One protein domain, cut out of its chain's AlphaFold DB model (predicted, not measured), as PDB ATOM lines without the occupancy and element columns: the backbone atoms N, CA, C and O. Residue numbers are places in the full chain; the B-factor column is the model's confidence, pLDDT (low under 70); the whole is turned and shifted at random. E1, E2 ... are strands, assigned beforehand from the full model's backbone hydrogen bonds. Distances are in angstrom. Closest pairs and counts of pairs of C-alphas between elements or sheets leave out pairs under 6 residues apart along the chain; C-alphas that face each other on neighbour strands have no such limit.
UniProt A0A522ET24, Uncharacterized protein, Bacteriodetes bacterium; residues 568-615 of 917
ATOM      1  N   VAL A 568     180.689 176.646 165.177       79.31
ATOM      2  CA  VAL A 568     180.471 177.803 164.312       79.31
ATOM      3  C   VAL A 568     179.041 178.272 164.521       79.31
ATOM      4  O   VAL A 568     178.089 177.494 164.410       79.31
ATOM      5  N   ALA A 569     178.902 179.549 164.845       77.94
ATOM      6  CA  ALA A 569     177.623 180.171 165.105       77.94
ATOM      7  C   ALA A 569     176.824 180.275 163.788       77.94
ATOM      8  O   ALA A 569     177.341 180.740 162.774       77.94
ATOM      9  N   LYS A 570     175.564 179.842 163.778       81.12
ATOM     10  CA  LYS A 570     174.631 179.988 162.648       81.12
ATOM     11  C   LYS A 570     173.347 180.655 163.108       81.12
ATOM     12  O   LYS A 570     173.003 180.576 164.282       81.12
ATOM     13  N   PHE A 571     172.577 181.225 162.190       74.88
ATOM     14  CA  PHE A 571     171.208 181.599 162.523       74.88
ATOM     15  C   PHE A 571     170.422 180.367 162.973       74.88
ATOM     16  O   PHE A 571     170.486 179.295 162.356       74.88
ATOM     17  N   THR A 572     169.682 180.513 164.064       70.50
ATOM     18  CA  THR A 572     168.653 179.536 164.412       70.50
ATOM     19  C   THR A 572     167.623 179.487 163.273       70.50
ATOM     20  O   THR A 572     167.517 180.448 162.506       70.50
ATOM     21  N   PRO A 573     166.852 178.396 163.108       71.38
ATOM     22  CA  PRO A 573     165.898 178.275 161.999       71.38
ATOM     23  C   PRO A 573     164.885 179.432 161.890       71.38
ATOM     24  O   PRO A 573     164.300 179.623 160.831       71.38
ATOM     25  N   THR A 574     164.692 180.215 162.960       65.38
ATOM     26  CA  THR A 574     163.811 181.392 163.000       65.38
ATOM     27  C   THR A 574     164.490 182.711 162.588       65.38
ATOM     28  O   THR A 574     163.813 183.733 162.533       65.38
ATOM     29  N   GLY A 575     165.796 182.728 162.280       67.94
ATOM     30  CA  GLY A 575     166.492 183.822 161.575       67.94
ATOM     31  C   GLY A 575     166.789 185.106 162.363       67.94
ATOM     32  O   GLY A 575     167.475 185.984 161.852       67.94
ATOM     33  N   THR A 576     166.314 185.231 163.602       66.12
ATOM     34  CA  THR A 576     166.468 186.450 164.424       66.12
ATOM     35  C   THR A 576     167.495 186.318 165.552       66.12
ATOM     36  O   THR A 576     167.687 187.255 166.322       66.12
ATOM     37  N   SER A 577     168.172 185.172 165.657       71.62
ATOM     38  CA  SER A 577     169.219 184.912 166.649       71.62
ATOM     39  C   SER A 577     170.278 183.954 166.107       71.62
ATOM     40  O   SER A 577     170.011 183.161 165.203       71.62
ATOM     41  N   ILE A 578     171.478 184.011 166.684       77.56
ATOM     42  CA  ILE A 578     172.581 183.090 166.398       77.56
ATOM     43  C   ILE A 578     172.611 181.966 167.458       77.56
ATOM     44  O   ILE A 578     172.460 182.254 168.642       77.56
ATOM     45  N   GLY A 579     172.822 180.713 167.039       78.19
ATOM     46  CA  GLY A 579     173.034 179.517 167.871       78.19
ATOM     47  C   GLY A 579     174.024 178.531 167.225       78.19
ATOM     48  O   GLY A 579     174.670 178.864 166.235       78.19
ATOM     49  N   ASP A 580     174.159 177.312 167.753       81.12
ATOM     50  CA  ASP A 580     175.204 176.369 167.311       81.12
ATOM     51  C   ASP A 580     174.904 175.696 165.966       81.12
ATOM     52  O   ASP A 580     173.813 175.158 165.739       81.12
ATOM     53  N   SER A 581     175.889 175.663 165.065       79.19
ATOM     54  CA  SER A 581     175.848 174.813 163.873       79.19
ATOM     55  C   SER A 581     176.351 173.394 164.163       79.19
ATOM     56  O   SER A 581     176.929 173.111 165.206       79.19
ATOM     57  N   LYS A 582     176.152 172.477 163.205       77.69
ATOM     58  CA  LYS A 582     176.795 171.152 163.241       77.69
ATOM     59  C   LYS A 582     178.276 171.191 162.830       77.69
ATOM     60  O   LYS A 582     178.917 170.139 162.833       77.69
ATOM     61  N   ILE A 583     178.788 172.370 162.470       80.81
ATOM     62  CA  ILE A 583     180.192 172.601 162.141       80.81
ATOM     63  C   ILE A 583     180.913 172.926 163.447       80.81
ATOM     64  O   ILE A 583     180.625 173.931 164.103       80.81
ATOM     65  N   PHE A 584     181.818 172.035 163.826       78.94
ATOM     66  CA  PHE A 584     182.718 172.213 164.951       78.94
ATOM     67  C   PHE A 584     184.069 172.676 164.410       78.94
ATOM     68  O   PHE A 584     184.633 172.017 163.541       78.94
ATOM     69  N   ASP A 585     184.552 173.806 164.899       79.31
ATOM     70  CA  ASP A 585     185.837 174.396 164.545       79.31
ATOM     71  C   ASP A 585     186.542 174.817 165.834       79.31
ATOM     72  O   ASP A 585     186.096 175.733 166.524       79.31
ATOM     73  N   ASP A 586     187.612 174.110 166.183       78.06
ATOM     74  CA  ASP A 586     188.444 174.396 167.356       78.06
ATOM     75  C   ASP A 586     189.731 175.162 167.014       78.06
ATOM     76  O   ASP A 586     190.598 175.335 167.873       78.06
ATOM     77  N   GLY A 587     189.862 175.629 165.767       74.31
ATOM     78  CA  GLY A 587     191.037 176.332 165.259       74.31
ATOM     79  C   GLY A 587     192.169 175.421 164.773       74.31
ATOM     80  O   GLY A 587     193.118 175.932 164.179       74.31
ATOM     81  N   SER A 588     192.086 174.098 164.969       77.38
ATOM     82  CA  SER A 588     193.019 173.132 164.370       77.38
ATOM     83  C   SER A 588     192.368 172.302 163.266       77.38
ATOM     84  O   SER A 588     193.051 171.957 162.299       77.38
ATOM     85  N   ILE A 589     191.084 171.960 163.404       70.38
ATOM     86  CA  ILE A 589     190.311 171.236 162.390       70.38
ATOM     87  C   ILE A 589     188.879 171.776 162.304       70.38
ATOM     88  O   ILE A 589     188.238 172.044 163.317       70.38
ATOM     89  N   ILE A 590     188.345 171.857 161.083       78.69
ATOM     90  CA  ILE A 590     186.916 172.085 160.838       78.69
ATOM     91  C   ILE A 590     186.278 170.725 160.560       78.69
ATOM     92  O   ILE A 590     186.641 170.055 159.591       78.69
ATOM     93  N   ASN A 591     185.331 170.308 161.398       77.50
ATOM     94  CA  ASN A 591     184.651 169.020 161.287       77.50
ATOM     95  C   ASN A 591     183.121 169.181 161.279       77.50
ATOM     96  O   ASN A 591     182.572 170.155 161.797       77.50
ATOM     97  N   ILE A 592     182.414 168.201 160.717       81.69
ATOM     98  CA  ILE A 592     180.950 168.123 160.735       81.69
ATOM     99  C   ILE A 592     180.563 166.972 161.668       81.69
ATOM    100  O   ILE A 592     180.977 165.835 161.460       81.69
ATOM    101  N   LYS A 593     179.777 167.240 162.719       75.69
ATOM    102  CA  LYS A 593     179.335 166.181 163.650       75.69
ATOM    103  C   LYS A 593     178.453 165.146 162.929       75.69
ATOM    104  O   LYS A 593     177.379 165.494 162.437       75.69
ATOM    105  N   ASN A 594     178.878 163.878 162.945       70.19
ATOM    106  CA  ASN A 594     178.167 162.755 162.322       70.19
ATOM    107  C   ASN A 594     176.873 162.353 163.062       70.19
ATOM    108  O   ASN A 594     176.801 162.501 164.287       70.19
ATOM    109  N   PRO A 595     175.878 161.784 162.348       72.00
ATOM    110  CA  PRO A 595     175.862 161.554 160.895       72.00
ATOM    111  C   PRO A 595     175.585 162.842 160.091       72.00
ATOM    112  O   PRO A 595     174.778 163.684 160.510       72.00
ATOM    113  N   ALA A 596     176.270 162.998 158.949       76.62
ATOM    114  CA  ALA A 596     176.160 164.152 158.054       76.62
ATOM    115  C   ALA A 596     175.417 163.778 156.757       76.62
ATOM    116  O   ALA A 596     175.773 162.807 156.095       76.62
ATOM    117  N   ALA A 597     174.397 164.560 156.394       82.00
ATOM    118  CA  ALA A 597     173.667 164.428 155.133       82.00
ATOM    119  C   ALA A 597     173.994 165.591 154.198       82.00
ATOM    120  O   ALA A 597     174.059 166.741 154.638       82.00
ATOM    121  N   ILE A 598     174.104 165.298 152.906       83.38
ATOM    122  CA  ILE A 598     174.041 166.274 151.823       83.38
ATOM    123  C   ILE A 598     172.862 165.860 150.941       83.38
ATOM    124  O   ILE A 598     172.956 164.913 150.168       83.38
ATOM    125  N   ASN A 599     171.733 166.549 151.094       80.25
ATOM    126  CA  ASN A 599     170.518 166.323 150.316       80.25
ATOM    127  C   ASN A 599     169.741 167.640 150.165       80.25
ATOM    128  O   ASN A 599     170.009 168.622 150.861       80.25
ATOM    129  N   ALA A 600     168.780 167.667 149.243       75.81
ATOM    130  CA  ALA A 600     167.918 168.832 149.027       75.81
ATOM    131  C   ALA A 600     166.674 168.851 149.939       75.81
ATOM    132  O   ALA A 600     166.015 169.881 150.059       75.81
ATOM    133  N   THR A 601     166.328 167.717 150.556       72.69
ATOM    134  CA  THR A 601     165.046 167.500 151.250       72.69
ATOM    135  C   THR A 601     165.119 167.689 152.767       72.69
ATOM    136  O   THR A 601     164.084 167.708 153.428       72.69
ATOM    137  N   GLY A 602     166.321 167.823 153.336       71.69
ATOM    138  CA  GLY A 602     166.546 167.871 154.782       71.69
ATOM    139  C   GLY A 602     166.371 166.519 155.480       71.69
ATOM    140  O   GLY A 602     166.268 166.482 156.708       71.69
ATOM    141  N   ALA A 603     166.317 165.416 154.723       75.69
ATOM    142  CA  ALA A 603     166.142 164.075 155.265       75.69
ATOM    143  C   ALA A 603     167.275 163.720 156.238       75.69
ATOM    144  O   ALA A 603     168.437 164.089 156.032       75.69
ATOM    145  N   THR A 604     166.931 163.013 157.318       76.75
ATOM    146  CA  THR A 604     167.918 162.576 158.307       76.75
ATOM    147  C   THR A 604     168.882 161.580 157.666       76.75
ATOM    148  O   THR A 604     168.398 160.593 157.110       76.75
ATOM    149  N   PRO A 605     170.209 161.785 157.772       82.69
ATOM    150  CA  PRO A 605     171.173 160.836 157.233       82.69
ATOM    151  C   PRO A 605     170.999 159.458 157.872       82.69
ATOM    152  O   PRO A 605     170.708 159.349 159.071       82.69
ATOM    153  N   ASN A 606     171.199 158.410 157.079       80.12
ATOM    154  CA  ASN A 606     171.142 157.033 157.546       80.12
ATOM    155  C   ASN A 606     172.149 156.805 158.686       80.12
ATOM    156  O   ASN A 606     173.323 157.153 158.579       80.12
ATOM    157  N   VAL A 607     171.705 156.170 159.773       81.12
ATOM    158  CA  VAL A 607     172.521 155.957 160.985       81.12
ATOM    159  C   VAL A 607     173.769 155.099 160.756       81.12
ATOM    160  O   VAL A 607     174.687 155.138 161.571       81.12
ATOM    161  N   SER A 608     173.816 154.329 159.666       79.25
ATOM    162  CA  SER A 608     174.978 153.519 159.279       79.25
ATOM    163  C   SER A 608     175.998 154.265 158.406       79.25
ATOM    164  O   SER A 608     177.068 153.723 158.133       79.25
ATOM    165  N   ALA A 609     175.710 155.507 157.993       79.50
ATOM    166  CA  ALA A 609     176.566 156.306 157.122       79.50
ATOM    167  C   ALA A 609     177.247 157.461 157.880       79.50
ATOM    168  O   ALA A 609     176.617 158.213 158.622       79.50
ATOM    169  N   GLY A 610     178.555 157.636 157.658       77.31
ATOM    170  CA  GLY A 610     179.272 158.844 158.085       77.31
ATOM    171  C   GLY A 610     178.948 160.056 157.201       77.31
ATOM    172  O   GLY A 610     178.784 161.161 157.713       77.31
ATOM    173  N   LEU A 611     178.799 159.822 155.893       83.38
ATOM    174  CA  LEU A 611     178.341 160.779 154.888       83.38
ATOM    175  C   LEU A 611     177.228 160.124 154.061       83.38
ATOM    176  O   LEU A 611     177.467 159.103 153.420       83.38
ATOM    177  N   ASP A 612     176.039 160.715 154.079       83.94
ATOM    178  CA  ASP A 612     174.882 160.294 153.286       83.94
ATOM    179  C   ASP A 612     174.610 161.336 152.192       83.94
ATOM    180  O   ASP A 612     174.402 162.514 152.497       83.94
ATOM    181  N   VAL A 613     174.667 160.932 150.921       84.69
ATOM    182  CA  VAL A 613     174.430 161.813 149.768       84.69
ATOM    183  C   VAL A 613     173.235 161.281 148.991       84.69
ATOM    184  O   VAL A 613     173.358 160.285 148.282       84.69
ATOM    185  N   ASP A 614     172.101 161.969 149.111       82.56
ATOM    186  CA  ASP A 614     170.823 161.555 148.527       82.56
ATOM    187  C   ASP A 614     170.265 162.662 147.622       82.56
ATOM    188  O   ASP A 614     169.738 163.684 148.077       82.56
ATOM    189  N   PHE A 615     170.439 162.466 146.315       80.81
ATOM    190  CA  PHE A 615     169.908 163.321 145.260       80.81
ATOM    191  C   PHE A 615     169.373 162.455 144.118       80.81
ATOM    192  O   PHE A 615     169.992 161.466 143.734       80.81
TER     193      PHE A 615
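This is residues 568 to 615 of the 917 residues of an uncharacterized protein of Bacteriodetes bacterium (UniProt A0A522ET24). Two small sheets are joined by residues 593 to 595: a meander, E1, E2, E3 in order, each strand the antiparallel neighbour of the one before, then a parallel pair, E4 and E5. E2 bends by 90 degrees at residue 582, pairing with E1 before the bend and E3 after it. The printed part has 48 residues and no named helix; it is all strand, with under half of its residues, 23, in the five strands. It is loose, radius of gyration of the C-alphas 12.5 A, and flat, spanning 30 by 30 by 16 A.

E1, residues 568 to 571, begins at C-alpha (180.471, 177.803, 164.312) and is 10.2 A long. E2, residues 578 to 585, is 16.0 A; E3, 590 to 592, 7.2 A; E4, 596 to 599, 9.8 A. E5, 611 to 614, 9.9 A, ends at (170.823, 161.555, 148.527).

Within hydrogen-bond range are N 570 and O 579, 2.8 A, in hairpin E1 and E2; N 591 and O 584, 2.8 A, in hairpin E2 and E3; N 598 and O 612, 2.8 A, between E4 and E5. E3 and E4 meet only through their link.

The C-alphas farthest apart, Thr 576 and Ser 608, are 34.4 A apart. The printed part has no cut; the E4 to E5 link is long. Residues 574 to 576 have pLDDT under 70.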